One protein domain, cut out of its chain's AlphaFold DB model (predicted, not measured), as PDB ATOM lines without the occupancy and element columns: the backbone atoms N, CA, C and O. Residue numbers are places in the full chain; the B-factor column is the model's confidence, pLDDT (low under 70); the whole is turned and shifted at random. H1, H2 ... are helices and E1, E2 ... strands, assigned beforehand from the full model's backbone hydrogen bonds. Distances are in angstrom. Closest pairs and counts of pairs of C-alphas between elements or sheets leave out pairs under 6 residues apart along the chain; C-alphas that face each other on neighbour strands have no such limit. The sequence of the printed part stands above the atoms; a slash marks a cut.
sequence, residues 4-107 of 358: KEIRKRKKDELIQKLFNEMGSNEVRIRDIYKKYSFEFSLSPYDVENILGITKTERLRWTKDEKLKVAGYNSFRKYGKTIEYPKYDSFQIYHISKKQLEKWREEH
ATOM      1  N   LYS A   4      38.901  13.044 -29.622       64.06
ATOM      2  CA  LYS A   4      37.937  12.187 -28.917       64.06
ATOM      3  C   LYS A   4      36.927  12.960 -28.062       64.06
ATOM      4  O   LYS A   4      35.810  12.476 -27.887       64.06
ATOM      5  N   GLU A   5      37.277  14.138 -27.540       65.25
ATOM      6  CA  GLU A   5      36.346  14.977 -26.767       65.25
ATOM      7  C   GLU A   5      35.361  15.729 -27.665       65.25
ATOM      8  O   GLU A   5      34.208  15.923 -27.284       65.25
ATOM      9  N   ILE A   6      35.789  16.125 -28.871       69.06
ATOM     10  CA  ILE A   6      34.938  16.833 -29.840       69.06
ATOM     11  C   ILE A   6      33.782  15.935 -30.290       69.06
ATOM     12  O   ILE A   6      32.636  16.374 -30.318       69.06
ATOM     13  N   ARG A   7      34.063  14.658 -30.582       71.69
ATOM     14  CA  ARG A   7      33.063  13.704 -31.096       71.69
ATOM     15  C   ARG A   7      31.966  13.330 -30.090       71.69
ATOM     16  O   ARG A   7      30.941  12.802 -30.503       71.69
ATOM     17  N   LYS A   8      32.171  13.579 -28.791       77.88
ATOM     18  CA  LYS A   8      31.210  13.241 -27.723       77.88
ATOM     19  C   LYS A   8      30.209  14.356 -27.407       77.88
ATOM     20  O   LYS A   8      29.220  14.086 -26.732       77.88
ATOM     21  N   ARG A   9      30.462  15.592 -27.846       77.50
ATOM     22  CA  ARG A   9      29.606  16.749 -27.539       77.50
ATOM     23  C   ARG A   9      28.545  16.966 -28.608       77.50
ATOM     24  O   ARG A   9      28.761  16.672 -29.784       77.50
ATOM     25  N   LYS A  10      27.403  17.525 -28.203       81.00
ATOM     26  CA  LYS A  10      26.360  17.932 -29.153       81.00
ATOM     27  C   LYS A  10      26.831  19.147 -29.953       81.00
ATOM     28  O   LYS A  10      27.590  19.980 -29.461       81.00
ATOM     29  N   LYS A  11      26.353  19.261 -31.195       75.25
ATOM     30  CA  LYS A  11      26.712  20.354 -32.116       75.25
ATOM     31  C   LYS A  11      26.501  21.734 -31.479       75.25
ATOM     32  O   LYS A  11      27.363  22.597 -31.602       75.25
ATOM     33  N   ASP A  12      25.405  21.907 -30.750       74.62
ATOM     34  CA  ASP A  12      25.034  23.186 -30.138       74.62
ATOM     35  C   ASP A  12      25.987  23.590 -28.999       74.62
ATOM     36  O   ASP A  12      26.344  24.760 -28.872       74.62
ATOM     37  N   GLU A  13      26.494  22.619 -28.232       80.12
ATOM     38  CA  GLU A  13      27.483  22.840 -27.164       80.12
ATOM     39  C   GLU A  13      28.854  23.231 -27.731       80.12
ATOM     40  O   GLU A  13      29.557  24.073 -27.171       80.12
ATOM     41  N   LEU A  14      29.239  22.630 -28.863       77.38
ATOM     42  CA  LEU A  14      30.464  22.985 -29.583       77.38
ATOM     43  C   LEU A  14      30.370  24.395 -30.174       77.38
ATOM     44  O   LEU A  14      31.336  25.151 -30.097       77.38
ATOM     45  N   ILE A  15      29.204  24.764 -30.710       73.06
ATOM     46  CA  ILE A  15      28.938  26.102 -31.247       73.06
ATOM     47  C   ILE A  15      28.976  27.155 -30.133       73.06
ATOM     48  O   ILE A  15      29.656  28.166 -30.286       73.06
ATOM     49  N   GLN A  16      28.313  26.924 -28.995       76.31
ATOM     50  CA  GLN A  16      28.357  27.855 -27.858       76.31
ATOM     51  C   GLN A  16      29.771  28.029 -27.304       76.31
ATOM     52  O   GLN A  16      30.190  29.147 -27.014       76.31
ATOM     53  N   LYS A  17      30.539  26.939 -27.197       77.44
ATOM     54  CA  LYS A  17      31.935  27.014 -26.761       77.44
ATOM     55  C   LYS A  17      32.797  27.793 -27.755       77.44
ATOM     56  O   LYS A  17      33.584  28.629 -27.327       77.44
ATOM     57  N   LEU A  18      32.601  27.578 -29.059       74.50
ATOM     58  CA  LEU A  18      33.260  28.357 -30.106       74.50
ATOM     59  C   LEU A  18      32.924  29.850 -29.969       74.50
ATOM     60  O   LEU A  18      33.832  30.672 -29.980       74.50
ATOM     61  N   PHE A  19      31.651  30.216 -29.781       71.81
ATOM     62  CA  PHE A  19      31.250  31.613 -29.570       71.81
ATOM     63  C   PHE A  19      31.885  32.228 -28.313       71.81
ATOM     64  O   PHE A  19      32.381  33.352 -28.373       71.81
ATOM     65  N   ASN A  20      31.946  31.477 -27.211       75.75
ATOM     66  CA  ASN A  20      32.568  31.926 -25.964       75.75
ATOM     67  C   ASN A  20      34.098  32.077 -26.082       75.75
ATOM     68  O   ASN A  20      34.662  33.009 -25.517       75.75
ATOM     69  N   GLU A  21      34.776  31.195 -26.827       71.50
ATOM     70  CA  GLU A  21      36.228  31.268 -27.075       71.50
ATOM     71  C   GLU A  21      36.612  32.341 -28.107       71.50
ATOM     72  O   GLU A  21      37.706  32.912 -28.039       71.50
ATOM     73  N   MET A  22      35.727  32.621 -29.070       68.69
ATOM     74  CA  MET A  22      35.914  33.693 -30.050       68.69
ATOM     75  C   MET A  22      35.772  35.079 -29.404       68.69
ATOM     76  O   MET A  22      36.542  35.982 -29.743       68.69
ATOM     77  N   GLY A  23      34.842  35.245 -28.454       64.75
ATOM     78  CA  GLY A  23      34.560  36.533 -27.811       64.75
ATOM     79  C   GLY A  23      34.278  37.657 -28.823       64.75
ATOM     80  O   GLY A  23      33.953  37.405 -29.981       64.75
ATOM     81  N   SER A  24      34.450  38.918 -28.414       65.31
ATOM     82  CA  SER A  24      34.368  40.094 -29.307       65.31
ATOM     83  C   SER A  24      35.677  40.374 -30.072       65.31
ATOM     84  O   SER A  24      35.897  41.493 -30.530       65.31
ATOM     85  N   ASN A  25      36.590  39.400 -30.181       78.44
ATOM     86  CA  ASN A  25      37.900  39.609 -30.801       78.44
ATOM     87  C   ASN A  25      37.820  39.451 -32.330       78.44
ATOM     88  O   ASN A  25      37.989  38.356 -32.875       78.44
ATOM     89  N   GLU A  26      37.595  40.567 -33.025       72.38
ATOM     90  CA  GLU A  26      37.449  40.628 -34.487       72.38
ATOM     91  C   GLU A  26      38.621  39.998 -35.262       72.38
ATOM     92  O   GLU A  26      38.414  39.427 -36.334       72.38
ATOM     93  N   VAL A  27      39.845  40.043 -34.722       77.94
ATOM     94  CA  VAL A  27      41.039  39.491 -35.386       77.94
ATOM     95  C   VAL A  27      40.967  37.964 -35.451       77.94
ATOM     96  O   VAL A  27      41.137  37.382 -36.522       77.94
ATOM     97  N   ARG A  28      40.628  37.309 -34.332       75.81
ATOM     98  CA  ARG A  28      40.463  35.846 -34.287       75.81
ATOM     99  C   ARG A  28      39.304  35.369 -35.155       75.81
ATOM    100  O   ARG A  28      39.431  34.346 -35.824       75.81
ATOM    101  N   ILE A  29      38.198  36.116 -35.171       74.56
ATOM    102  CA  ILE A  29      37.051  35.819 -36.038       74.56
ATOM    103  C   ILE A  29      37.506  35.843 -37.500       74.56
ATOM    104  O   ILE A  29      37.310  34.874 -38.232       74.56
ATOM    105  N   ARG A  30      38.198  36.908 -37.916       75.50
ATOM    106  CA  ARG A  30      38.711  37.043 -39.282       75.50
ATOM    107  C   ARG A  30      39.644  35.896 -39.683       75.50
ATOM    108  O   ARG A  30      39.528  35.398 -40.804       75.50
ATOM    109  N   ASP A  31      40.531  35.455 -38.794       80.31
ATOM    110  CA  ASP A  31      41.460  34.354 -39.075       80.31
ATOM    111  C   ASP A  31      40.742  33.010 -39.265       80.31
ATOM    112  O   ASP A  31      41.097  32.246 -40.167       80.31
ATOM    113  N   ILE A  32      39.688  32.739 -38.489       80.81
ATOM    114  CA  ILE A  32      38.857  31.534 -38.639       80.81
ATOM    115  C   ILE A  32      38.121  31.551 -39.983       80.81
ATOM    116  O   ILE A  32      38.199  30.574 -40.731       80.81
ATOM    117  N   TYR A  33      37.465  32.664 -40.326       79.38
ATOM    118  CA  TYR A  33      36.775  32.805 -41.614       79.38
ATOM    119  C   TYR A  33      37.738  32.701 -42.798       79.38
ATOM    120  O   TYR A  33      37.389  32.137 -43.831       79.38
ATOM    121  N   LYS A  34      38.971  33.197 -42.657       79.50
ATOM    122  CA  LYS A  34      40.000  33.055 -43.692       79.50
ATOM    123  C   LYS A  34      40.471  31.605 -43.826       79.50
ATOM    124  O   LYS A  34      40.627  31.126 -44.948       79.50
ATOM    125  N   LYS A  35      40.685  30.908 -42.703       83.31
ATOM    126  CA  LYS A  35      41.160  29.516 -42.668       83.31
ATOM    127  C   LYS A  35      40.129  28.522 -43.214       83.31
ATOM    128  O   LYS A  35      40.519  27.586 -43.898       83.31
ATOM    129  N   TYR A  36      38.843  28.755 -42.956       84.31
ATOM    130  CA  TYR A  36      37.724  27.893 -43.369       84.31
ATOM    131  C   TYR A  36      36.784  28.609 -44.355       84.31
ATOM    132  O   TYR A  36      35.556  28.551 -44.256       84.31
ATOM    133  N   SER A  37      37.372  29.365 -45.288       81.81
ATOM    134  CA  SER A  37      36.627  30.271 -46.174       81.81
ATOM    135  C   SER A  37      35.644  29.561 -47.105       81.81
ATOM    136  O   SER A  37      34.616  30.138 -47.455       81.81
ATOM    137  N   PHE A  38      35.921  28.310 -47.484       86.06
ATOM    138  CA  PHE A  38      35.038  27.525 -48.342       86.06
ATOM    139  C   PHE A  38      33.899  26.866 -47.550       86.06
ATOM    140  O   PHE A  38      32.764  26.809 -48.029       86.06
ATOM    141  N   GLU A  39      34.156  26.404 -46.330       86.31
ATOM    142  CA  GLU A  39      33.164  25.781 -45.449       86.31
ATOM    143  C   GLU A  39      32.128  26.801 -44.975       86.31
ATOM    144  O   GLU A  39      30.935  26.501 -44.954       86.31
ATOM    145  N   PHE A  40      32.569  28.027 -44.682       87.38
ATOM    146  CA  PHE A  40      31.692  29.143 -44.319       87.38
ATOM    147  C   PHE A  40      31.184  29.942 -45.520       87.38
ATOM    148  O   PHE A  40      30.577  30.994 -45.335       87.38
ATOM    149  N   SER A  41      31.445  29.498 -46.748       90.94
ATOM    150  CA  SER A  41      31.050  30.251 -47.936       90.94
ATOM    151  C   SER A  41      29.538  30.232 -48.179       90.94
ATOM    152  O   SER A  41      28.847  29.249 -47.909       90.94
ATOM    153  N   LEU A  42      29.032  31.325 -48.742       92.94
ATOM    154  CA  LEU A  42      27.613  31.511 -49.037       92.94
ATOM    155  C   LEU A  42      27.275  31.071 -50.458       92.94
ATOM    156  O   LEU A  42      28.059  31.282 -51.394       92.94
ATOM    157  N   SER A  43      26.084  30.497 -50.636       94.88
ATOM    158  CA  SER A  43      25.565  30.212 -51.970       94.88
ATOM    159  C   SER A  43      25.138  31.509 -52.677       94.88
ATOM    160  O   SER A  43      24.895  32.528 -52.024       94.88
ATOM    161  N   PRO A  44      24.996  31.506 -54.016       95.31
ATOM    162  CA  PRO A  44      24.508  32.669 -54.753       95.31
ATOM    163  C   PRO A  44      23.171  33.216 -54.238       95.31
ATOM    164  O   PRO A  44      22.988  34.428 -54.210       95.31
ATOM    165  N   TYR A  45      22.265  32.325 -53.824       95.50
ATOM    166  CA  TYR A  45      20.951  32.689 -53.299       95.50
ATOM    167  C   TYR A  45      21.060  33.384 -51.937       95.50
ATOM    168  O   TYR A  45      20.426  34.411 -51.713       95.50
ATOM    169  N   ASP A  46      21.929  32.882 -51.056       94.94
ATOM    170  CA  ASP A  46      22.138  33.481 -49.734       94.94
ATOM    171  C   ASP A  46      22.737  34.882 -49.849       94.94
ATOM    172  O   ASP A  46      22.306  35.795 -49.153       94.94
ATOM    173  N   VAL A  47      23.680  35.085 -50.776       95.44
ATOM    174  CA  VAL A  47      24.254  36.411 -51.050       95.44
ATOM    175  C   VAL A  47      23.198  37.394 -51.552       95.44
ATOM    176  O   VAL A  47      23.169  38.538 -51.099       95.44
ATOM    177  N   GLU A  48      22.335  36.963 -52.476       97.00
ATOM    178  CA  GLU A  48      21.232  37.780 -53.000       97.00
ATOM    179  C   GLU A  48      20.288  38.219 -51.866       97.00
ATOM    180  O   GLU A  48      19.943  39.400 -51.781       97.00
ATOM    181  N   ASN A  49      19.967  37.311 -50.940       95.94
ATOM    182  CA  ASN A  49      19.101  37.595 -49.796       95.94
ATOM    183  C   ASN A  49      19.766  38.476 -48.731       95.94
ATOM    184  O   ASN A  49      19.172  39.466 -48.310       95.94
ATOM    185  N   ILE A  50      20.991  38.148 -48.304       94.31
ATOM    186  CA  ILE A  50      21.705  38.869 -47.237       94.31
ATOM    187  C   ILE A  50      21.971  40.320 -47.646       94.31
ATOM    188  O   ILE A  50      21.795  41.233 -46.842       94.31
ATOM    189  N   LEU A  51      22.371  40.546 -48.900       94.38
ATOM    190  CA  LEU A  51      22.658  41.891 -49.400       94.38
ATOM    191  C   LEU A  51      21.416  42.618 -49.941       94.38
ATOM    192  O   LEU A  51      21.482  43.826 -50.165       94.38
ATOM    193  N   GLY A  52      20.301  41.917 -50.172       95.31
ATOM    194  CA  GLY A  52      19.106  42.484 -50.805       95.31
ATOM    195  C   GLY A  52      19.372  42.940 -52.243       95.31
ATOM    196  O   GLY A  52      19.044  44.070 -52.622       95.31
ATOM    197  N   ILE A  53      20.047  42.095 -53.028       96.25
ATOM    198  CA  ILE A  53      20.524  42.420 -54.380       96.25
ATOM    199  C   ILE A  53      19.939  41.456 -55.405       96.25
ATOM    200  O   ILE A  53      19.632  40.304 -55.113       96.25
ATOM    201  N   THR A  54      19.815  41.912 -56.645       96.56
ATOM    202  CA  THR A  54      19.310  41.067 -57.732       96.56
ATOM    203  C   THR A  54      20.382  40.112 -58.254       96.56
ATOM    204  O   THR A  54      21.580  40.410 -58.236       96.56
ATOM    205  N   LYS A  55      19.953  39.004 -58.867       96.81
ATOM    206  CA  LYS A  55      20.838  38.089 -59.608       96.81
ATOM    207  C   LYS A  55      21.742  38.806 -60.615       96.81
ATOM    208  O   LYS A  55      22.915  38.466 -60.760       96.81
ATOM    209  N   THR A  56      21.210  39.799 -61.328       95.94
ATOM    210  CA  THR A  56      21.974  40.606 -62.292       95.94
ATOM    211  C   THR A  56      23.051  41.451 -61.625       95.94
ATOM    212  O   THR A  56      24.160  41.535 -62.149       95.94
ATOM    213  N   GLU A  57      22.754  42.049 -60.471       96.19
ATOM    214  CA  GLU A  57      23.740  42.793 -59.686       96.19
ATOM    215  C   GLU A  57      24.828  41.869 -59.150       96.19
ATOM    216  O   GLU A  57      26.002  42.163 -59.360       96.19
ATOM    217  N   ARG A  58      24.462  40.719 -58.562       96.62
ATOM    218  CA  ARG A  58      25.431  39.723 -58.083       96.62
ATOM    219  C   ARG A  58      26.377  39.294 -59.197       96.62
ATOM    220  O   ARG A  58      27.590  39.338 -59.017       96.62
ATOM    221  N   LEU A  59      25.846  38.887 -60.352       96.12
ATOM    222  CA  LEU A  59      26.664  38.445 -61.485       96.12
ATOM    223  C   LEU A  59      27.611  39.548 -61.969       96.12
ATOM    224  O   LEU A  59      28.789  39.282 -62.202       96.12
ATOM    225  N   ARG A  60      27.115  40.785 -62.083       95.69
ATOM    226  CA  ARG A  60      27.929  41.941 -62.471       95.69
ATOM    227  C   ARG A  60      29.039  42.204 -61.458       95.69
ATOM    228  O   ARG A  60      30.194  42.277 -61.838       95.69
ATOM    229  N   TRP A  61      28.711  42.288 -60.176       96.62
ATOM    230  CA  TRP A  61      29.689  42.583 -59.130       96.62
ATOM    231  C   TRP A  61      30.659  41.433 -58.859       96.62
ATOM    232  O   TRP A  61      31.766  41.681 -58.403       96.62
ATOM    233  N   THR A  62      30.289  40.196 -59.189       95.38
ATOM    234  CA  THR A  62      31.242  39.074 -59.236       95.38
ATOM    235  C   THR A  62      32.246  39.277 -60.372       95.38
ATOM    236  O   THR A  62      33.439  39.091 -60.174       95.38
ATOM    237  N   LYS A  63      31.778  39.696 -61.557       94.75
ATOM    238  CA  LYS A  63      32.644  39.986 -62.709       94.75
ATOM    239  C   LYS A  63      33.551  41.197 -62.476       94.75
ATOM    240  O   LYS A  63      34.682  41.194 -62.941       94.75
ATOM    241  N   ASP A  64      33.053  42.205 -61.769       92.88
ATOM    242  CA  ASP A  64      33.811  43.405 -61.399       92.88
ATOM    243  C   ASP A  64      34.710  43.171 -60.163       92.88
ATOM    244  O   ASP A  64      35.214  44.137 -59.596       92.88
ATOM    245  N   GLU A  65      34.841  41.921 -59.691       93.62
ATOM    246  CA  GLU A  65      35.633  41.512 -58.513       93.62
ATOM    247  C   GLU A  65      35.241  42.212 -57.195       93.62
ATOM    248  O   GLU A  65      35.950  42.159 -56.191       93.62
ATOM    249  N   LYS A  66      34.060  42.836 -57.160       93.56
ATOM    250  CA  LYS A  66      33.486  43.487 -55.974       93.56
ATOM    251  C   LYS A  66      32.979  42.460 -54.958       93.56
ATOM    252  O   LYS A  66      33.053  42.699 -53.753       93.56
ATOM    253  N   LEU A  67      32.483  41.317 -55.438       94.81
ATOM    254  CA  LEU A  67      32.127  40.152 -54.623       94.81
ATOM    255  C   LEU A  67      33.210  39.081 -54.762       94.81
ATOM    256  O   LEU A  67      33.443  38.570 -55.857       94.81
ATOM    257  N   LYS A  68      33.842  38.718 -53.648       92.88
ATOM    258  CA  LYS A  68      34.945  37.764 -53.602       92.88
ATOM    259  C   LYS A  68      34.416  36.333 -53.597       92.88
ATOM    260  O   LYS A  68      33.635  35.935 -52.730       92.88
ATOM    261  N   VAL A  69      34.874  35.556 -54.572       94.69
ATOM    262  CA  VAL A  69      34.569  34.129 -54.691       94.69
ATOM    263  C   VAL A  69      35.564  33.347 -53.833       94.69
ATOM    264  O   VAL A  69      36.772  33.489 -53.999       94.69
ATOM    265  N   ALA A  70      35.056  32.545 -52.898       92.12
ATOM    266  CA  ALA A  70      35.852  31.655 -52.051       92.12
ATOM    267  C   ALA A  70      36.170  30.323 -52.755       92.12
ATOM    268  O   ALA A  70      37.173  29.682 -52.459       92.12
ATOM    269  N   GLY A  71      35.327  29.909 -53.702       92.25
ATOM    270  CA  GLY A  71      35.538  28.723 -54.529       92.25
ATOM    271  C   GLY A  71      34.321  28.413 -55.393       92.25
ATOM    272  O   GLY A  71      33.359  29.180 -55.426       92.25
ATOM    273  N   TYR A  72      34.350  27.274 -56.077       94.12
ATOM    274  CA  TYR A  72      33.235  26.787 -56.887       94.12
ATOM    275  C   TYR A  72      32.750  25.447 -56.352       94.12
ATOM    276  O   TYR A  72      33.533  24.640 -55.856       94.12
ATOM    277  N   ASN A  73      31.447  25.219 -56.443       93.56
ATOM    278  CA  ASN A  73      30.855  23.910 -56.218       93.56
ATOM    279  C   ASN A  73      30.147  23.462 -57.493       93.56
ATOM    280  O   ASN A  73      29.806  24.288 -58.341       93.56
ATOM    281  N   SER A  74      29.919  22.164 -57.636       93.69
ATOM    282  CA  SER A  74      29.284  21.613 -58.824       93.69
ATOM    283  C   SER A  74      28.145  20.670 -58.471       93.69
ATOM    284  O   SER A  74      28.111  20.057 -57.407       93.69
ATOM    285  N   PHE A  75      27.166  20.582 -59.366       92.88
ATOM    286  CA  PHE A  75      26.107  19.585 -59.285       92.88
ATOM    287  C   PHE A  75      25.737  19.106 -60.685       92.88
ATOM    288  O   PHE A  75      25.908  19.816 -61.679       92.88
ATOM    289  N   ARG A  76      25.223  17.879 -60.779       93.69
ATOM    290  CA  ARG A  76      24.853  17.270 -62.057       93.69
ATOM    291  C   ARG A  76      23.374  17.520 -62.353       93.69
ATOM    292  O   ARG A  76      22.517  17.194 -61.539       93.69
ATOM    293  N   LYS A  77      23.063  18.077 -63.528       92.19
ATOM    294  CA  LYS A  77      21.689  18.294 -64.013       92.19
ATOM    295  C   LYS A  77      21.614  18.055 -65.521       92.19
ATOM    296  O   LYS A  77      22.429  18.583 -66.271       92.19
ATOM    297  N   TYR A  78      20.635  17.265 -65.972       91.75
ATOM    298  CA  TYR A  78      20.413  16.940 -67.395       91.75
ATOM    299  C   TYR A  78      21.670  16.429 -68.124       91.75
ATOM    300  O   TYR A  78      22.024  16.908 -69.199       91.75
ATOM    301  N   GLY A  79      22.399  15.498 -67.501       91.00
ATOM    302  CA  GLY A  79      23.621  14.928 -68.076       91.00
ATOM    303  C   GLY A  79      24.835  15.866 -68.099       91.00
ATOM    304  O   GLY A  79      25.896  15.441 -68.542       91.00
ATOM    305  N   LYS A  80      24.725  17.103 -67.589       90.81
ATOM    306  CA  LYS A  80      25.822  18.079 -67.515       90.81
ATOM    307  C   LYS A  80      26.203  18.379 -66.067       90.81
ATOM    308  O   LYS A  80      25.333  18.445 -65.199       90.81
ATOM    309  N   THR A  81      27.490  18.590 -65.819       94.44
ATOM    310  CA  THR A  81      27.991  19.149 -64.556       94.44
ATOM    311  C   THR A  81      27.920  20.669 -64.648       94.44
ATOM    312  O   THR A  81      28.458  21.258 -65.583       94.44
ATOM    313  N   ILE A  82      27.200  21.297 -63.723       92.31
ATOM    314  CA  ILE A  82      27.032  22.749 -63.651       92.31
ATOM    315  C   ILE A  82      27.796  23.245 -62.432       92.31
ATOM    316  O   ILE A  82      27.532  22.805 -61.314       92.31
ATOM    317  N   GLU A  83      28.708  24.184 -62.654       93.88
ATOM    318  CA  GLU A  83      29.459  24.850 -61.596       93.88
ATOM    319  C   GLU A  83      28.776  26.150 -61.169       93.88
ATOM    320  O   GLU A  83      28.179  26.864 -61.981       93.88
ATOM    321  N   TYR A  84      28.870  26.475 -59.881       92.12
ATOM    322  CA  TYR A  84      28.399  27.740 -59.333       92.12
ATOM    323  C   TYR A  84      29.381  28.301 -58.297       92.12
ATOM    324  O   TYR A  84      30.010  27.533 -57.563       92.12
ATOM    325  N   PRO A  85      29.524  29.638 -58.223       95.25
ATOM    326  CA  PRO A  85      30.437  30.273 -57.286       95.25
ATOM    327  C   PRO A  85      29.875  30.239 -55.866       95.25
ATOM    328  O   PRO A  85      28.671  30.404 -55.653       95.25
ATOM    329  N   LYS A  86      30.775  30.097 -54.902       95.56
ATOM    330  CA  LYS A  86      30.528  30.308 -53.481       95.56
ATOM    331  C   LYS A  86      31.291  31.540 -53.011       95.56
ATOM    332  O   LYS A  86      32.425  31.766 -53.429       95.56
ATOM    333  N   TYR A  87      30.673  32.341 -52.155       95.06
ATOM    334  CA  TYR A  87      31.176  33.667 -51.796       95.06
ATOM    335  C   TYR A  87      31.731  33.709 -50.377       95.06
ATOM    336  O   TYR A  87      31.233  33.013 -49.496       95.06
ATOM    337  N   ASP A  88      32.749  34.540 -50.162       92.69
ATOM    338  CA  ASP A  88      33.375  34.757 -48.854       92.69
ATOM    339  C   ASP A  88      32.377  35.413 -47.883       92.69
ATOM    340  O   ASP A  88      32.071  36.600 -48.004       92.69
ATOM    341  N   SER A  89      31.849  34.646 -46.926       89.69
ATOM    342  CA  SER A  89      30.827  35.124 -45.985       89.69
ATOM    343  C   SER A  89      31.287  36.318 -45.165       89.69
ATOM    344  O   SER A  89      30.506  37.249 -44.976       89.69
ATOM    345  N   PHE A  90      32.551  36.337 -44.730       87.25
ATOM    346  CA  PHE A  90      33.092  37.449 -43.956       87.25
ATOM    347  C   PHE A  90      32.998  38.742 -44.758       87.25
ATOM    348  O   PHE A  90      32.471  39.735 -44.261       87.25
ATOM    349  N   GLN A  91      33.423  38.725 -46.025       90.06
ATOM    350  CA  GLN A  91      33.296  39.900 -46.884       90.06
ATOM    351  C   GLN A  91      31.829  40.315 -47.044       90.06
ATOM    352  O   GLN A  91      31.522  41.494 -46.898       90.06
ATOM    353  N   ILE A  92      30.928  39.362 -47.310       92.69
ATOM    354  CA  ILE A  92      29.507  39.644 -47.549       92.69
ATOM    355  C   ILE A  92      28.859  40.344 -46.350       92.69
ATOM    356  O   ILE A  92      28.198  41.362 -46.540       92.69
ATOM    357  N   TYR A  93      29.098  39.876 -45.123       89.25
ATOM    358  CA  TYR A  93      28.537  40.509 -43.922       89.25
ATOM    359  C   TYR A  93      29.100  41.911 -43.640       89.25
ATOM    360  O   TYR A  93      28.431  42.713 -42.993       89.25
ATOM    361  N   HIS A  94      30.293  42.234 -44.149       89.88
ATOM    362  CA  HIS A  94      30.908  43.556 -43.986       89.88
ATOM    363  C   HIS A  94      30.538  44.548 -45.103       89.88
ATOM    364  O   HIS A  94      30.909  45.722 -45.031       89.88
ATOM    365  N   ILE A  95      29.801  44.123 -46.136       93.56
ATOM    366  CA  ILE A  95      29.323  45.036 -47.179       93.56
ATOM    367  C   ILE A  95      28.170  45.873 -46.622       93.56
ATOM    368  O   ILE A  95      27.073  45.390 -46.356       93.56
ATOM    369  N   SER A  96      28.411  47.175 -46.490       92.69
ATOM    370  CA  SER A  96      27.394  48.115 -46.017       92.69
ATOM    371  C   SER A  96      26.380  48.481 -47.108       92.69
ATOM    372  O   SER A  96      26.702  48.535 -48.297       92.69
ATOM    373  N   LYS A  97      25.164  48.875 -46.704       92.62
ATOM    374  CA  LYS A  97      24.162  49.440 -47.632       92.62
ATOM    375  C   LYS A  97      24.702  50.652 -48.404       92.62
ATOM    376  O   LYS A  97      24.450  50.781 -49.596       92.62
ATOM    377  N   LYS A  98      25.514  51.500 -47.758       94.38
ATOM    378  CA  LYS A  98      26.166  52.658 -48.398       94.38
ATOM    379  C   LYS A  98      27.114  52.236 -49.525       94.38
ATOM    380  O   LYS A  98      27.177  52.894 -50.559       94.38
ATOM    381  N   GLN A  99      27.836  51.131 -49.343       94.19
ATOM    382  CA  GLN A  99      28.718  50.573 -50.367       94.19
ATOM    383  C   GLN A  99      27.929  50.006 -51.554       94.19
ATOM    384  O   GLN A  99      28.307  50.254 -52.698       94.19
ATOM    385  N   LEU A 100      26.811  49.319 -51.296       94.38
ATOM    386  CA  LEU A 100      25.911  48.837 -52.351       94.38
ATOM    387  C   LEU A 100      25.339  49.993 -53.180       94.38
ATOM    388  O   LEU A 100      25.378  49.940 -54.410       94.38
ATOM    389  N   GLU A 101      24.866  51.058 -52.527       95.12
ATOM    390  CA  GLU A 101      24.352  52.243 -53.225       95.12
ATOM    391  C   GLU A 101      25.432  52.931 -54.061       95.12
ATOM    392  O   GLU A 101      25.199  53.243 -55.230       95.12
ATOM    393  N   LYS A 102      26.656  53.050 -53.533       95.81
ATOM    394  CA  LYS A 102      27.799  53.548 -54.307       95.81
ATOM    395  C   LYS A 102      28.030  52.710 -55.570       95.81
ATOM    396  O   LYS A 102      28.188  53.261 -56.656       95.81
ATOM    397  N   TRP A 103      28.004  51.380 -55.468       96.12
ATOM    398  CA  TRP A 103      28.180  50.501 -56.629       96.12
ATOM    399  C   TRP A 103      27.045  50.609 -57.654       96.12
ATOM    400  O   TRP A 103      27.287  50.458 -58.857       96.12
ATOM    401  N   ARG A 104      25.809  50.850 -57.204       96.38
ATOM    402  CA  ARG A 104      24.654  51.111 -58.078       96.38
ATOM    403  C   ARG A 104      24.816  52.436 -58.818       96.38
ATOM    404  O   ARG A 104      24.596  52.487 -60.030       96.38
ATOM    405  N   GLU A 105      25.247  53.477 -58.116       95.44
ATOM    406  CA  GLU A 105      25.489  54.802 -58.682       95.44
ATOM    407  C   GLU A 105      26.641  54.794 -59.699       95.44
ATOM    408  O   GLU A 105      26.472  55.279 -60.821       95.44
ATOM    409  N   GLU A 106      27.768  54.156 -59.369       94.38
ATOM    410  CA  GLU A 106      28.889  53.927 -60.291       94.38
ATOM    411  C   GLU A 106      28.409  53.273 -61.592       94.38
ATOM    412  O   GLU A 106      28.676  53.771 -62.689       94.38
ATOM    413  N   HIS A 107      27.624  52.196 -61.484       94.25
ATOM    414  CA  HIS A 107      27.090  51.512 -62.655       94.25
ATOM    415  C   HIS A 107      26.143  52.399 -63.471       94.25
ATOM    416  O   HIS A 107      26.217  52.419 -64.702       94.25
TER     417      HIS A 107
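AT A GLANCE: This is residues 4 to 107 of the 358 residues of an uncharacterized protein of Terrilactibacillus tamarindi (UniProt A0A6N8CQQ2). A small cluster of short helices, H3, H4 and H5, forms the core of a loose, flat model; a long, narrow two-stranded hairpin, E1 and E2, runs away from it, with residues 76 to 81 sticking out at the tip. On one side of the core H2 and H1 make a V-shaped arm that reaches it through H2 and H5, and towards the other end of the long axis lies H6, near H4. The 104 printed residues hold six named helices and two named strands, in the order H1, H2, H3, H4, E1, E2, H5, H6; the sheet E1 - E2 is antiparallel, and the class is mixed, helices and strands. The radius of gyration of the C-alphas is 16.8 A, and the spans are 50 by 43 by 20 A.

IN THESE COORDINATES: H1, residues 11 to 22, begins with C-alpha 11 at (26.712, 20.354, -32.116) and is 16.3 A long. H2, residues 26 to 35, is 14.3 A long. H3 is residues 44 to 51 and H4 residues 55 to 63. E1, residues 69 to 77, spans 22.4 A and ends at C-alpha 77, (21.689, 18.294, -64.013). E2, residues 80 to 87, spans 22.8 A. H5 is residues 89 to 94. H6, residues 97 to 107, is 15.4 A long and ends at C-alpha 107, (27.090, 51.512, -62.655).

HOW THE PARTS SIT: H1 and H2 are close but not clearly touching, with the C-alphas of Met 22 and Ile 29 closest at 6.5 A, at a steep tilt of 52 degrees, opposite ways. H2 and H5 only just touch, with 3 pairs of C-alphas within 8 A; Tyr 33 and Phe 90 have the closest, 6.4 A apart. H3 and H5 touch at a shallow tilt of 22 degrees, the same way, with the C-alphas of Val 47 and Ile 92 closest at 7.1 A. H3 and H4 touch and are about perpendicular, at 82 degrees; the C-alphas of Glu 48 and Lys 55 are closest, at 6.6 A. The closest C-alphas of H3 and E2, those of Pro 44 and Lys 86, are 6.6 A apart. E1 and E2 form a hairpin, antiparallel at 154 degrees, with N 73 and O 84 at 2.9 A and N 82 and O 75 at 2.8 A, within hydrogen-bond range. H4 and H6 are near each other, with 9 pairs of C-alphas within 10 A. H1 and H6 are apart. In all six helices every O i to N i+4 pair is within hydrogen-bond range.

THE WHOLE: The C-alphas farthest apart, those of Lys 4 and Glu 105, are 53.5 A apart. The printed part has no cut and no long link. Mean pLDDT of the printed part is 87.6; residues 4 to 6 and 22 to 24 are under 70.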